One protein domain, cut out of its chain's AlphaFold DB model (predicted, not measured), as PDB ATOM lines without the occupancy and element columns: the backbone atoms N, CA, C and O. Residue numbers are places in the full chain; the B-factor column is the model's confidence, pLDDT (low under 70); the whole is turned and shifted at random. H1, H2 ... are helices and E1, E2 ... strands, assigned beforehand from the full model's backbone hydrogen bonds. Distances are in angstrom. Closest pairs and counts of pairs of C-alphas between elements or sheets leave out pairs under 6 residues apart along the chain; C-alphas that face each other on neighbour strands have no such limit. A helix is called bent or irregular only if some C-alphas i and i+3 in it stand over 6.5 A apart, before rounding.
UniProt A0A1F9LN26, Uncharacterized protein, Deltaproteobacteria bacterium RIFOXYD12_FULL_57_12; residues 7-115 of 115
ATOM      1  N   LYS A   7     172.330 153.779 157.086       95.44
ATOM      2  CA  LYS A   7     173.464 154.664 156.746       95.44
ATOM      3  C   LYS A   7     173.161 155.447 155.471       95.44
ATOM      4  O   LYS A   7     172.294 155.054 154.696       95.44
ATOM      5  N   THR A   8     173.841 156.571 155.257       96.19
ATOM      6  CA  THR A   8     173.635 157.421 154.073       96.19
ATOM      7  C   THR A   8     174.975 157.811 153.471       96.19
ATOM      8  O   THR A   8     175.826 158.344 154.177       96.19
ATOM      9  N   ILE A   9     175.131 157.574 152.170       94.56
ATOM     10  CA  ILE A   9     176.257 158.060 151.372       94.56
ATOM     11  C   ILE A   9     176.103 159.568 151.204       94.56
ATOM     12  O   ILE A   9     175.069 160.067 150.750       94.56
ATOM     13  N   THR A  10     177.143 160.300 151.572       92.69
ATOM     14  CA  THR A  10     177.254 161.751 151.406       92.69
ATOM     15  C   THR A  10     178.596 162.071 150.770       92.69
ATOM     16  O   THR A  10     179.451 161.198 150.642       92.69
ATOM     17  N   ASN A  11     178.821 163.332 150.405       85.44
ATOM     18  CA  ASN A  11     180.123 163.752 149.893       85.44
ATOM     19  C   ASN A  11     181.216 163.401 150.921       85.44
ATOM     20  O   ASN A  11     181.144 163.843 152.067       85.44
ATOM     21  N   GLY A  12     182.178 162.568 150.516       81.75
ATOM     22  CA  GLY A  12     183.265 162.075 151.371       81.75
ATOM     23  C   GLY A  12     182.974 160.797 152.175       81.75
ATOM     24  O   GLY A  12     183.900 160.261 152.772       81.75
ATOM     25  N   LEU A  13     181.737 160.281 152.173       89.75
ATOM     26  CA  LEU A  13     181.378 158.997 152.789       89.75
ATOM     27  C   LEU A  13     180.924 158.008 151.714       89.75
ATOM     28  O   LEU A  13     179.764 158.013 151.303       89.75
ATOM     29  N   THR A  14     181.845 157.159 151.266       90.94
ATOM     30  CA  THR A  14     181.581 156.077 150.309       90.94
ATOM     31  C   THR A  14     180.969 154.858 150.996       90.94
ATOM     32  O   THR A  14     181.013 154.727 152.225       90.94
ATOM     33  N   ALA A  15     180.457 153.912 150.204       91.56
ATOM     34  CA  ALA A  15     180.016 152.618 150.721       91.56
ATOM     35  C   ALA A  15     181.112 151.944 151.567       91.56
ATOM     36  O   ALA A  15     180.851 151.561 152.704       91.56
ATOM     37  N   TRP A  16     182.352 151.906 151.066       91.69
ATOM     38  CA  TRP A  16     183.496 151.355 151.794       91.69
ATOM     39  C   TRP A  16     183.703 152.022 153.159       91.69
ATOM     40  O   TRP A  16     183.833 151.337 154.169       91.69
ATOM     41  N   THR A  17     183.670 153.356 153.233       91.75
ATOM     42  CA  THR A  17     183.853 154.057 154.520       91.75
ATOM     43  C   THR A  17     182.728 153.789 155.521       91.75
ATOM     44  O   THR A  17     182.955 153.845 156.726       91.75
ATOM     45  N   LEU A  18     181.516 153.506 155.035       92.38
ATOM     46  CA  LEU A  18     180.336 153.309 155.875       92.38
ATOM     47  C   LEU A  18     180.178 151.867 156.353       92.38
ATOM     48  O   LEU A  18     179.668 151.655 157.452       92.38
ATOM     49  N   VAL A  19     180.546 150.890 155.519       92.44
ATOM     50  CA  VAL A  19     180.212 149.472 155.744       92.44
ATOM     51  C   VAL A  19     181.399 148.521 155.559       92.44
ATOM     52  O   VAL A  19     181.251 147.312 155.721       92.44
ATOM     53  N   GLY A  20     182.587 149.043 155.248       93.69
ATOM     54  CA  GLY A  20     183.818 148.267 155.106       93.69
ATOM     55  C   GLY A  20     183.689 147.153 154.073       93.69
ATOM     56  O   GLY A  20     183.126 147.351 152.999       93.69
ATOM     57  N   SER A  21     184.169 145.963 154.438       95.00
ATOM     58  CA  SER A  21     184.157 144.751 153.609       95.00
ATOM     59  C   SER A  21     182.767 144.206 153.277       95.00
ATOM     60  O   SER A  21     182.667 143.211 152.571       95.00
ATOM     61  N   ASP A  22     181.696 144.796 153.808       96.56
ATOM     62  CA  ASP A  22     180.337 144.315 153.561       96.56
ATOM     63  C   ASP A  22     179.689 144.989 152.346       96.56
ATOM     64  O   ASP A  22     178.583 144.619 151.959       96.56
ATOM     65  N   PHE A  23     180.356 145.964 151.725       96.00
ATOM     66  CA  PHE A  23     179.806 146.791 150.646       96.00
ATOM     67  C   PHE A  23     179.328 145.996 149.413       96.00
ATOM     68  O   PHE A  23     178.362 146.378 148.755       96.00
ATOM     69  N   ASP A  24     179.943 144.860 149.106       96.75
ATOM     70  CA  ASP A  24     179.604 144.026 147.949       96.75
ATOM     71  C   ASP A  24     178.691 142.836 148.298       96.75
ATOM     72  O   ASP A  24     178.288 142.058 147.426       96.75
ATOM     73  N   LYS A  25     178.305 142.691 149.571       97.56
ATOM     74  CA  LYS A  25     177.483 141.565 150.023       97.56
ATOM     75  C   LYS A  25     176.036 141.698 149.562       97.56
ATOM     76  O   LYS A  25     175.447 142.777 149.530       97.56
ATOM     77  N   GLU A  26     175.406 140.555 149.302       97.19
ATOM     78  CA  GLU A  26     173.968 140.468 148.993       97.19
ATOM     79  C   GLU A  26     173.084 140.996 150.136       97.19
ATOM     80  O   GLU A  26     171.979 141.479 149.913       97.19
ATOM     81  N   THR A  27     173.596 140.949 151.364       97.81
ATOM     82  CA  THR A  27     172.933 141.445 152.574       97.81
ATOM     83  C   THR A  27     173.114 142.947 152.788       97.81
ATOM     84  O   THR A  27     172.627 143.480 153.785       97.81
ATOM     85  N   THR A  28     173.837 143.623 151.892       97.81
ATOM     86  CA  THR A  28     173.986 145.078 151.884       97.81
ATOM     87  C   THR A  28     173.075 145.652 150.815       97.81
ATOM     88  O   THR A  28     173.244 145.386 149.629       97.81
ATOM     89  N   ILE A  29     172.073 146.414 151.238       98.06
ATOM     90  CA  ILE A  29     170.979 146.879 150.388       98.06
ATOM     91  C   ILE A  29     171.092 148.388 150.209       98.06
ATOM     92  O   ILE A  29     171.072 149.149 151.175       98.06
ATOM     93  N   TYR A  30     171.178 148.803 148.953       97.12
ATOM     94  CA  TYR A  30     171.325 150.167 148.478       97.12
ATOM     95  C   TYR A  30     169.975 150.708 148.014       97.12
ATOM     96  O   TYR A  30     169.317 150.119 147.155       97.12
ATOM     97  N   PHE A  31     169.597 151.867 148.543       96.75
ATOM     98  CA  PHE A  31     168.376 152.592 148.200       96.75
ATOM     99  C   PHE A  31     168.760 153.896 147.511       96.75
ATOM    100  O   PHE A  31     169.134 154.875 148.164       96.75
ATOM    101  N   PHE A  32     168.696 153.891 146.184       95.31
ATOM    102  CA  PHE A  32     169.118 155.009 145.353       95.31
ATOM    103  C   PHE A  32     168.116 156.173 145.429       95.31
ATOM    104  O   PHE A  32     166.912 155.944 145.585       95.31
ATOM    105  N   PRO A  33     168.564 157.427 145.228       94.00
ATOM    106  CA  PRO A  33     167.688 158.603 145.232       94.00
ATOM    107  C   PRO A  33     166.564 158.556 144.190       94.00
ATOM    108  O   PRO A  33     165.513 159.155 144.388       94.00
ATOM    109  N   ASN A  34     166.763 157.823 143.090       92.19
ATOM    110  CA  ASN A  34     165.753 157.607 142.049       92.19
ATOM    111  C   ASN A  34     164.731 156.504 142.396       92.19
ATOM    112  O   ASN A  34     163.927 156.131 141.547       92.19
ATOM    113  N   GLY A  35     164.788 155.944 143.608       90.62
ATOM    114  CA  GLY A  35     163.900 154.882 144.077       90.62
ATOM    115  C   GLY A  35     164.324 153.464 143.690       90.62
ATOM    116  O   GLY A  35     163.671 152.512 144.111       90.62
ATOM    117  N   LYS A  36     165.415 153.282 142.931       92.81
ATOM    118  CA  LYS A  36     165.943 151.939 142.646       92.81
ATOM    119  C   LYS A  36     166.509 151.315 143.920       92.81
ATOM    120  O   LYS A  36     167.182 151.980 144.704       92.81
ATOM    121  N   ILE A  37     166.279 150.017 144.081       95.19
ATOM    122  CA  ILE A  37     166.835 149.213 145.169       95.19
ATOM    123  C   ILE A  37     167.737 148.154 144.545       95.19
ATOM    124  O   ILE A  37     167.330 147.487 143.593       95.19
ATOM    125  N   ARG A  38     168.963 148.022 145.050       96.69
ATOM    126  CA  ARG A  38     169.929 147.000 144.624       96.69
ATOM    127  C   ARG A  38     170.637 146.427 145.839       96.69
ATOM    128  O   ARG A  38     170.830 147.144 146.810       96.69
ATOM    129  N   ASN A  39     171.043 145.169 145.788       97.25
ATOM    130  CA  ASN A  39     171.996 144.637 146.757       97.25
ATOM    131  C   ASN A  39     173.447 144.859 146.295       97.25
ATOM    132  O   ASN A  39     173.675 145.202 145.135       97.25
ATOM    133  N   GLY A  40     174.417 144.651 147.189       96.69
ATOM    134  CA  GLY A  40     175.840 144.860 146.913       96.69
ATOM    135  C   GLY A  40     176.337 144.093 145.689       96.69
ATOM    136  O   GLY A  40     177.024 144.668 144.855       96.69
ATOM    137  N   ARG A  41     175.880 142.853 145.480       97.00
ATOM    138  CA  ARG A  41     176.262 142.034 144.312       97.00
ATOM    139  C   ARG A  41     175.711 142.546 142.978       97.00
ATOM    140  O   ARG A  41     176.157 142.107 141.925       97.00
ATOM    141  N   GLN A  42     174.708 143.420 143.009       97.12
ATOM    142  CA  GLN A  42     174.082 144.012 141.821       97.12
ATOM    143  C   GLN A  42     174.680 145.375 141.451       97.12
ATOM    144  O   GLN A  42     174.234 145.992 140.478       97.12
ATOM    145  N   ILE A  43     175.622 145.888 142.243       96.62
ATOM    146  CA  ILE A  43     176.303 147.145 141.955       96.62
ATOM    147  C   ILE A  43     177.440 146.867 140.962       96.62
ATOM    148  O   ILE A  43     178.321 146.075 141.277       96.62
ATOM    149  N   PRO A  44     177.420 147.473 139.760       93.94
ATOM    150  CA  PRO A  44     178.497 147.286 138.790       93.94
ATOM    151  C   PRO A  44     179.742 148.107 139.145       93.94
ATOM    152  O   PRO A  44     180.857 147.648 138.927       93.94
ATOM    153  N   ASP A  45     179.530 149.304 139.690       92.94
ATOM    154  CA  ASP A  45     180.568 150.241 140.101       92.94
ATOM    155  C   ASP A  45     180.086 150.988 141.356       92.94
ATOM    156  O   ASP A  45     179.000 151.580 141.368       92.94
ATOM    157  N   TRP A  46     180.858 150.902 142.441       92.62
ATOM    158  CA  TRP A  46     180.523 151.533 143.719       92.62
ATOM    159  C   TRP A  46     180.938 153.005 143.780       92.62
ATOM    160  O   TRP A  46     180.373 153.745 144.589       92.62
ATOM    161  N   ASP A  47     181.863 153.437 142.921       88.62
ATOM    162  CA  ASP A  47     182.307 154.829 142.846       88.62
ATOM    163  C   ASP A  47     181.264 155.711 142.136       88.62
ATOM    164  O   ASP A  47     181.178 156.913 142.390       88.62
ATOM    165  N   GLU A  48     180.384 155.107 141.329       91.44
ATOM    166  CA  GLU A  48     179.254 155.780 140.671       91.44
ATOM    167  C   GLU A  48     177.996 155.901 141.551       91.44
ATOM    168  O   GLU A  48     176.948 156.386 141.104       91.44
ATOM    169  N   ILE A  49     178.046 155.460 142.811       94.56
ATOM    170  CA  ILE A  49     176.878 155.538 143.687       94.56
ATOM    171  C   ILE A  49     176.606 157.005 144.054       94.56
ATOM    172  O   ILE A  49     177.427 157.652 144.708       94.56
ATOM    173  N   PRO A  50     175.422 157.547 143.717       95.25
ATOM    174  CA  PRO A  50     175.129 158.946 143.969       95.25
ATOM    175  C   PRO A  50     174.981 159.232 145.467       95.25
ATOM    176  O   PRO A  50     174.437 158.427 146.235       95.25
ATOM    177  N   SER A  51     175.367 160.445 145.867       95.12
ATOM    178  CA  SER A  51     175.048 160.996 147.187       95.12
ATOM    179  C   SER A  51     173.548 160.900 147.489       95.12
ATOM    180  O   SER A  51     172.703 160.993 146.598       95.12
ATOM    181  N   ARG A  52     173.214 160.759 148.777       94.81
ATOM    182  CA  ARG A  52     171.871 160.468 149.320       94.81
ATOM    183  C   ARG A  52     171.389 159.031 149.106       94.81
ATOM    184  O   ARG A  52     170.258 158.725 149.487       94.81
ATOM    185  N   THR A  53     172.224 158.143 148.567       96.12
ATOM    186  CA  THR A  53     171.950 156.700 148.606       96.12
ATOM    187  C   THR A  53     171.961 156.221 150.054       96.12
ATOM    188  O   THR A  53     172.912 156.481 150.792       96.12
ATOM    189  N   LYS A  54     170.895 155.537 150.476       96.44
ATOM    190  CA  LYS A  54     170.809 154.936 151.813       96.44
ATOM    191  C   LYS A  54     171.228 153.470 151.773       96.44
ATOM    192  O   LYS A  54     171.101 152.823 150.737       96.44
ATOM    193  N   LEU A  55     171.703 152.959 152.903       96.56
ATOM    194  CA  LEU A  55     172.253 151.614 153.052       96.56
ATOM    195  C   LEU A  55     171.615 150.906 154.245       96.56
ATOM    196  O   LEU A  55     171.429 151.523 155.297       96.56
ATOM    197  N   LEU A  56     171.375 149.607 154.089       97.75
ATOM    198  CA  LEU A  56     171.153 148.655 155.176       97.75
ATOM    199  C   LEU A  56     172.193 147.542 155.060       97.75
ATOM    200  O   LEU A  56     172.389 147.032 153.961       97.75
ATOM    201  N   VAL A  57     172.841 147.160 156.159       97.19
ATOM    202  CA  VAL A  57     173.897 146.128 156.181       97.19
ATOM    203  C   VAL A  57     173.458 144.977 157.061       97.19
ATOM    204  O   VAL A  57     173.047 145.203 158.196       97.19
ATOM    205  N   GLY A  58     173.546 143.753 156.548       97.12
ATOM    206  CA  GLY A  58     173.072 142.581 157.278       97.12
ATOM    207  C   GLY A  58     171.548 142.491 157.278       97.12
ATOM    208  O   GLY A  58     170.946 142.166 158.295       97.12
ATOM    209  N   TYR A  59     170.919 142.796 156.141       98.12
ATOM    210  CA  TYR A  59     169.469 142.754 155.981       98.12
ATOM    211  C   TYR A  59     169.040 141.819 154.852       98.12
ATOM    212  O   TYR A  59     169.760 141.606 153.879       98.12
ATOM    213  N   LYS A  60     167.815 141.304 154.972       97.06
ATOM    214  CA  LYS A  60     167.099 140.523 153.957       97.06
ATOM    215  C   LYS A  60     165.777 141.196 153.578       97.06
ATOM    216  O   LYS A  60     165.154 141.878 154.395       97.06
ATOM    217  N   GLY A  61     165.354 140.991 152.335       94.75
ATOM    218  CA  GLY A  61     164.194 141.632 151.716       94.75
ATOM    219  C   GLY A  61     164.473 141.968 150.243       94.75
ATOM    220  O   GLY A  61     165.479 141.507 149.704       94.75
ATOM    221  N   PRO A  62     163.620 142.773 149.587       95.44
ATOM    222  CA  PRO A  62     162.382 143.351 150.111       95.44
ATOM    223  C   PRO A  62     161.285 142.300 150.336       95.44
ATOM    224  O   PRO A  62     161.026 141.458 149.479       95.44
ATOM    225  N   TYR A  63     160.583 142.384 151.468       95.94
ATOM    226  CA  TYR A  63     159.324 141.668 151.687       95.94
ATOM    227  C   TYR A  63     158.153 142.614 151.459       95.94
ATOM    228  O   TYR A  63     157.970 143.563 152.218       95.94
ATOM    229  N   LEU A  64     157.349 142.360 150.430       95.06
ATOM    230  CA  LEU A  64     156.166 143.173 150.166       95.06
ATOM    231  C   LEU A  64     155.148 143.024 151.305       95.06
ATOM    232  O   LEU A  64     154.712 141.907 151.608       95.06
ATOM    233  N   VAL A  65     154.758 144.151 151.901       94.12
ATOM    234  CA  VAL A  65     153.699 144.218 152.907       94.12
ATOM    235  C   VAL A  65     152.352 144.239 152.193       94.12
ATOM    236  O   VAL A  65     152.112 145.057 151.309       94.12
ATOM    237  N   THR A  66     151.485 143.298 152.558       91.56
ATOM    238  CA  THR A  66     150.127 143.138 152.009       91.56
ATOM    239  C   THR A  66     149.201 142.626 153.106       91.56
ATOM    240  O   THR A  66     149.688 142.099 154.102       91.56
ATOM    241  N   ASP A  67     147.888 142.634 152.892       86.44
ATOM    242  CA  ASP A  67     146.925 142.071 153.857       86.44
ATOM    243  C   ASP A  67     147.189 140.586 154.179       86.44
ATOM    244  O   ASP A  67     146.945 140.095 155.283       86.44
ATOM    245  N   LYS A  68     147.737 139.839 153.211       87.69
ATOM    246  CA  LYS A  68     148.108 138.426 153.391       87.69
ATOM    247  C   LYS A  68     149.456 138.257 154.095       87.69
ATOM    248  O   LYS A  68     149.664 137.253 154.771       87.69
ATOM    249  N   ARG A  69     150.362 139.225 153.938       90.44
ATOM    250  CA  ARG A  69     151.725 139.246 154.492       90.44
ATOM    251  C   ARG A  69     151.933 140.546 155.261       90.44
ATOM    252  O   ARG A  69     152.709 141.406 154.845       90.44
ATOM    253  N   ASP A  70     151.169 140.696 156.333       91.94
ATOM    254  CA  ASP A  70     151.242 141.868 157.199       91.94
ATOM    255  C   ASP A  70     152.549 141.871 158.025       91.94
ATOM    256  O   ASP A  70     153.255 140.853 158.098       91.94
ATOM    257  N   PRO A  71     152.923 143.012 158.629       94.38
ATOM    258  CA  PRO A  71     154.185 143.110 159.352       94.38
ATOM    259  C   PRO A  71     154.323 142.142 160.541       94.38
ATOM    260  O   PRO A  71     155.389 141.529 160.654       94.38
ATOM    261  N   PRO A  72     153.289 141.900 161.377       94.69
ATOM    262  CA  PRO A  72     153.353 140.872 162.418       94.69
ATOM    263  C   PRO A  72     153.609 139.458 161.880       94.69
ATOM    264  O   PRO A  72     154.392 138.719 162.472       94.69
ATOM    265  N   LYS A  73     153.022 139.067 160.739       94.38
ATOM    266  CA  LYS A  73     153.299 137.757 160.115       94.38
ATOM    267  C   LYS A  73     154.719 137.648 159.572       94.38
ATOM    268  O   LYS A  73     155.287 136.562 159.557       94.38
ATOM    269  N   LEU A  74     155.281 138.752 159.086       94.31
ATOM    270  CA  LEU A  74     156.613 138.771 158.488       94.31
ATOM    271  C   LEU A  74     157.741 138.878 159.533       94.31
ATOM    272  O   LEU A  74     158.784 138.253 159.352       94.31
ATOM    273  N   ALA A  75     157.554 139.658 160.601       95.25
ATOM    274  CA  ALA A  75     158.594 139.974 161.590       95.25
ATOM    275  C   ALA A  75     158.283 139.486 163.018       95.25
ATOM    276  O   ALA A  75     159.073 139.719 163.938       95.25
ATOM    277  N   GLY A  76     157.145 138.822 163.238       94.50
ATOM    278  CA  GLY A  76     156.685 138.449 164.575       94.50
ATOM    279  C   GLY A  76     156.479 139.681 165.451       94.50
ATOM    280  O   GLY A  76     156.136 140.747 164.953       94.50
ATOM    281  N   SER A  77     156.762 139.573 166.750       94.25
ATOM    282  CA  SER A  77     156.682 140.694 167.702       94.25
ATOM    283  C   SER A  77     157.682 141.828 167.434       94.25
ATOM    284  O   SER A  77     157.534 142.911 167.991       94.25
ATOM    285  N   LYS A  78     158.679 141.618 166.563       95.25
ATOM    286  CA  LYS A  78     159.713 142.614 166.242       95.25
ATOM    287  C   LYS A  78     159.301 143.594 165.145       95.25
ATOM    288  O   LYS A  78     160.105 144.437 164.759       95.25
ATOM    289  N   TYR A  79     158.074 143.523 164.633       95.06
ATOM    290  CA  TYR A  79     157.627 144.382 163.534       95.06
ATOM    291  C   TYR A  79     157.718 145.893 163.842       95.06
ATOM    292  O   TYR A  79     157.939 146.680 162.927       95.06
ATOM    293  N   MET A  80     157.632 146.300 165.115       94.81
ATOM    294  CA  MET A  80     157.859 147.685 165.573       94.81
ATOM    295  C   MET A  80     159.243 147.911 166.213       94.81
ATOM    296  O   MET A  80     159.452 148.894 166.913       94.81
ATOM    297  N   HIS A  81     160.203 147.003 166.034       95.88
ATOM    298  CA  HIS A  81     161.554 147.175 166.574       95.88
ATOM    299  C   HIS A  81     162.336 148.223 165.755       95.88
ATOM    300  O   HIS A  81     162.155 148.265 164.534       95.88
ATOM    301  N   PRO A  82     163.253 149.011 166.358       96.00
ATOM    302  CA  PRO A  82     164.103 149.958 165.622       96.00
ATOM    303  C   PRO A  82     164.967 149.316 164.525       96.00
ATOM    304  O   PRO A  82     165.346 149.986 163.568       96.00
ATOM    305  N   ASP A  83     165.233 148.013 164.621       96.31
ATOM    306  CA  ASP A  83     165.974 147.275 163.589       96.31
ATOM    307  C   ASP A  83     165.094 146.768 162.446       96.31
ATOM    308  O   ASP A  83     165.624 146.352 161.421       96.31
ATOM    309  N   THR A  84     163.767 146.789 162.577       97.19
ATOM    310  CA  THR A  84     162.865 146.459 161.468       97.19
ATOM    311  C   THR A  84     162.711 147.694 160.597       97.19
ATOM    312  O   THR A  84     162.278 148.738 161.078       97.19
ATOM    313  N   VAL A  85     163.053 147.602 159.312       97.75
ATOM    314  CA  VAL A  85     163.060 148.766 158.418       97.75
ATOM    315  C   VAL A  85     161.976 148.635 157.360       97.75
ATOM    316  O   VAL A  85     161.838 147.600 156.712       97.75
ATOM    317  N   TYR A  86     161.230 149.712 157.144       96.88
ATOM    318  CA  TYR A  86     160.196 149.815 156.124       96.88
ATOM    319  C   TYR A  86     160.626 150.821 155.068       96.88
ATOM    320  O   TYR A  86     161.043 151.934 155.380       96.88
ATOM    321  N   TYR A  87     160.493 150.440 153.804       96.56
ATOM    322  CA  TYR A  87     160.619 151.320 152.658       96.56
ATOM    323  C   TYR A  87     159.232 151.694 152.151       96.56
ATOM    324  O   TYR A  87     158.492 150.862 151.622       96.56
ATOM    325  N   LEU A  88     158.900 152.967 152.323       92.62
ATOM    326  CA  LEU A  88     157.654 153.568 151.879       92.62
ATOM    327  C   LEU A  88     157.920 154.277 150.549       92.62
ATOM    328  O   LEU A  88     158.703 155.233 150.503       92.62
ATOM    329  N   ALA A  89     157.275 153.839 149.467       79.06
ATOM    330  CA  ALA A  89     157.426 154.481 148.162       79.06
ATOM    331  C   ALA A  89     157.169 156.001 148.269       79.06
ATOM    332  O   ALA A  89     156.178 156.439 148.853       79.06
ATOM    333  N   GLY A  90     158.108 156.814 147.779       77.81
ATOM    334  CA  GLY A  90     158.044 158.282 147.836       77.81
ATOM    335  C   GLY A  90     158.368 158.935 149.191       77.81
ATOM    336  O   GLY A  90     158.701 160.116 149.207       77.81
ATOM    337  N   LYS A  91     158.337 158.204 150.316       85.25
ATOM    338  CA  LYS A  91     158.713 158.728 151.652       85.25
ATOM    339  C   LYS A  91     160.087 158.236 152.129       85.25
ATOM    340  O   LYS A  91     160.738 158.900 152.932       85.25
ATOM    341  N   GLY A  92     160.564 157.109 151.600       90.94
ATOM    342  CA  GLY A  92     161.867 156.529 151.916       90.94
ATOM    343  C   GLY A  92     161.828 155.548 153.090       90.94
ATOM    344  O   GLY A  92     160.805 154.926 153.361       90.94
ATOM    345  N   LEU A  93     162.982 155.370 153.738       95.31
ATOM    346  CA  LEU A  93     163.170 154.411 154.830       95.31
ATOM    347  C   LEU A  93     162.751 154.978 156.187       95.31
ATOM    348  O   LEU A  93     163.160 156.089 156.530       95.31
ATOM    349  N   VAL A  94     162.027 154.168 156.956       94.94
ATOM    350  CA  VAL A  94     161.669 154.404 158.361       94.94
ATOM    351  C   VAL A  94     161.900 153.135 159.184       94.94
ATOM    352  O   VAL A  94     161.849 152.029 158.644       94.94
ATOM    353  N   THR A  95     162.161 153.280 160.478       96.31
ATOM    354  CA  THR A  95     162.312 152.156 161.412       96.31
ATOM    355  C   THR A  95     160.975 151.819 162.071       96.31
ATOM    356  O   THR A  95     160.090 152.672 162.179       96.31
ATOM    357  N   GLY A  96     160.795 150.566 162.484       94.75
ATOM    358  CA  GLY A  96     159.518 150.051 162.971       94.75
ATOM    359  C   GLY A  96     158.997 150.773 164.209       94.75
ATOM    360  O   GLY A  96     157.793 150.971 164.329       94.75
ATOM    361  N   ASP A  97     159.894 151.239 165.072       95.06
ATOM    362  CA  ASP A  97     159.581 151.984 166.296       95.06
ATOM    363  C   ASP A  97     159.000 153.380 166.026       95.06
ATOM    364  O   ASP A  97     158.372 153.980 166.896       95.06
ATOM    365  N   THR A  98     159.159 153.892 164.802       93.38
ATOM    366  CA  THR A  98     158.579 155.177 164.383       93.38
ATOM    367  C   THR A  98     157.167 155.045 163.812       93.38
ATOM    368  O   THR A  98     156.467 156.050 163.653       93.38
ATOM    369  N   ILE A  99     156.720 153.822 163.506       90.75
ATOM    370  CA  ILE A  99     155.398 153.579 162.931       90.75
ATOM    371  C   ILE A  99     154.365 153.495 164.051       90.75
ATOM    372  O   ILE A  99     154.343 152.554 164.837       90.75
ATOM    373  N   LYS A 100     153.467 154.481 164.090       87.69
ATOM    374  CA  LYS A 100     152.377 154.542 165.076       87.69
ATOM    375  C   LYS A 100     151.184 153.667 164.709       87.69
ATOM    376  O   LYS A 100     150.515 153.146 165.592       87.69
ATOM    377  N   ASP A 101     150.909 153.542 163.414       88.19
ATOM    378  CA  ASP A 101     149.738 152.842 162.899       88.19
ATOM    379  C   ASP A 101     150.092 152.133 161.588       88.19
ATOM    380  O   ASP A 101     150.444 152.772 160.592       88.19
ATOM    381  N   LEU A 102     150.021 150.800 161.601       86.31
ATOM    382  CA  LEU A 102     150.318 149.967 160.436       86.31
ATOM    383  C   LEU A 102     149.257 150.076 159.336       86.31
ATOM    384  O   LEU A 102     149.566 149.806 158.178       86.31
ATOM    385  N   SER A 103     148.023 150.463 159.675       85.31
ATOM    386  CA  SER A 103     146.940 150.600 158.693       85.31
ATOM    387  C   SER A 103     147.180 151.758 157.719       85.31
ATOM    388  O   SER A 103     146.622 151.784 156.626       85.31
ATOM    389  N   LEU A 104     148.068 152.689 158.085       85.38
ATOM    390  CA  LEU A 104     148.457 153.839 157.270       85.38
ATOM    391  C   LEU A 104     149.636 153.547 156.333       85.38
ATOM    392  O   LEU A 104     150.106 154.456 155.637       85.38
ATOM    393  N   LEU A 105     150.152 152.313 156.320       88.94
ATOM    394  CA  LEU A 105     151.223 151.935 155.408       88.94
ATOM    395  C   LEU A 105     150.711 151.961 153.960       88.94
ATOM    396  O   LEU A 105     149.751 151.262 153.636       88.94
ATOM    397  N   PRO A 106     151.337 152.740 153.058       90.62
ATOM    398  CA  PRO A 106     150.929 152.779 151.663       90.62
ATOM    399  C   PRO A 106     151.088 151.421 150.975       90.62
ATOM    400  O   PRO A 106     152.025 150.666 151.262       90.62
ATOM    401  N   ASN A 107     150.240 151.160 149.980       89.12
ATOM    402  CA  ASN A 107     150.429 150.035 149.066       89.12
ATOM    403  C   ASN A 107     151.822 150.088 148.423       89.12
ATOM    404  O   ASN A 107     152.312 151.154 148.051       89.12
ATOM    405  N   GLY A 108     152.466 148.926 148.296       89.19
ATOM    406  CA  GLY A 108     153.845 148.836 147.809       89.19
ATOM    407  C   GLY A 108     154.912 149.033 148.890       89.19
ATOM    408  O   GLY A 108     156.102 148.997 148.573       89.19
ATOM    409  N   THR A 109     154.520 149.204 150.161       94.94
ATOM    410  CA  THR A 109     155.469 149.191 151.283       94.94
ATOM    411  C   THR A 109     156.251 147.882 151.293       94.94
ATOM    412  O   THR A 109     155.680 146.793 151.233       94.94
ATOM    413  N   SER A 110     157.571 147.992 151.381       96.12
ATOM    414  CA  SER A 110     158.470 146.845 151.502       96.12
ATOM    415  C   SER A 110     159.135 146.847 152.867       96.12
ATOM    416  O   SER A 110     159.547 147.896 153.348       96.12
ATOM    417  N   MET A 111     159.267 145.680 153.486       96.81
ATOM    418  CA  MET A 111     159.937 145.509 154.768       96.81
ATOM    419  C   MET A 111     161.275 144.788 154.596       96.81
ATOM    420  O   MET A 111     161.411 143.887 153.764       96.81
ATOM    421  N   PHE A 112     162.249 145.185 155.403       98.06
ATOM    422  CA  PHE A 112     163.592 144.634 155.468       98.06
ATOM    423  C   PHE A 112     163.881 144.224 156.904       98.06
ATOM    424  O   PHE A 112     163.626 144.981 157.843       98.06
ATOM    425  N   LEU A 113     164.407 143.014 157.063       97.69
ATOM    426  CA  LEU A 113     164.648 142.406 158.367       97.69
ATOM    427  C   LEU A 113     166.138 142.129 158.546       97.69
ATOM    428  O   LEU A 113     166.765 141.718 157.567       97.69
ATOM    429  N   PRO A 114     166.696 142.313 159.751       96.56
ATOM    430  CA  PRO A 114     168.062 141.893 160.025       96.56
ATOM    431  C   PRO A 114     168.191 140.367 159.871       96.56
ATOM    432  O   PRO A 114     167.220 139.630 160.109       96.56
ATOM    433  N   ILE A 115     169.359 139.903 159.414       92.81
ATOM    434  CA  ILE A 115     169.731 138.473 159.396       92.81
ATOM    435  C   ILE A 115     170.196 137.979 160.761       92.81
ATOM    436  O   ILE A 115     170.820 138.765 161.504       92.81
TER     437      ILE A 115
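This is residues 7 to 115 of the 115 residues of an uncharacterized protein of Deltaproteobacteria bacterium RIFOXYD12_FULL_57_12 (UniProt A0A1F9LN26). Two small antiparallel sheets, E2-E1-E3 and E4-E7-E5-E6, face each other in the middle as a sandwich, their strands crossed at 33 degrees, and one short irregular helix covers the far side of each, H1 on the first and H2 on the second. The chain passes from one half to the other at the tight link E3 to E4, and two long loops, residues 40 to 53 and 96 to 109, lie far from the centre. The 109 printed residues hold two named helices and seven named strands, in the order H1 E1 E2 E3 E4 H2 E5 E6 E7; the class is mixed, with 48 residues, under half, in named elements. The whole is compact, with a radius of gyration of the C-alphas of 14.0 A, and spans 39 by 26 by 21 A, only just elongated.

Residues 7 to 8 pair, antiparallel, with residues 54 to 55 of E3, residues 54 to 57. H1, residues 15 to 22, is irregular, C-alphas 18 and 21 being 9.6 A apart; it is on the sheet of E2, residues 37 to 39, E1, residues 28 to 31, and E3, at a height over the sheet of 9.4 A. The closest C-alphas of H1 and E3 are those of Val 19 and Val 57, 7.2 A apart. E1 and E2 form a hairpin, with N 30 and O 38 at 2.7 A; E1 and E3 have N 29 and O 56 at 2.8 A. In the second sheet, E4, residues 59 to 64, and E6, residues 92 to 95, are edge strands, and E7, residues 110 to 114, and E5, residues 85 to 88, are inner ones. N 60 and O 113 of E4 and E7 are 2.8 A apart, N 87 and O 110 of E5 and E7 2.8 A, and N 86 and O 94 of the hairpin E5 and E6 2.8 A. H2, residues 71 to 80, is irregular, C-alphas 74 and 77 being 9.4 A apart; it is on one face of this sheet, making two layers, at a height over the sheet of 9.6 A. E4, H2 and E5 make a split strand-helix-strand unit, two strands running the same way with E7 between them, and its crossover is right-handed. O i to N i+4 pairs are within hydrogen-bond range in 2 of 4 cases in H1 and 2 of 6 in H2, where 3 of 7 O i to N i+3 pairs are.

H1 begins at C-alpha 15, (180.016, 152.618, 150.721). E4 is 14.5 A long and E7 13.8 A, ending at C-alpha 114, (168.062, 141.893, 160.025).

The C-alphas farthest apart, those of Gly 12 and Lys 68, are 42.4 A apart. The printed part has no cut; the links E2 to E3 and E6 to E7 are long. The mean pLDDT of the printed part is 93.6, and no printed residue is under 70.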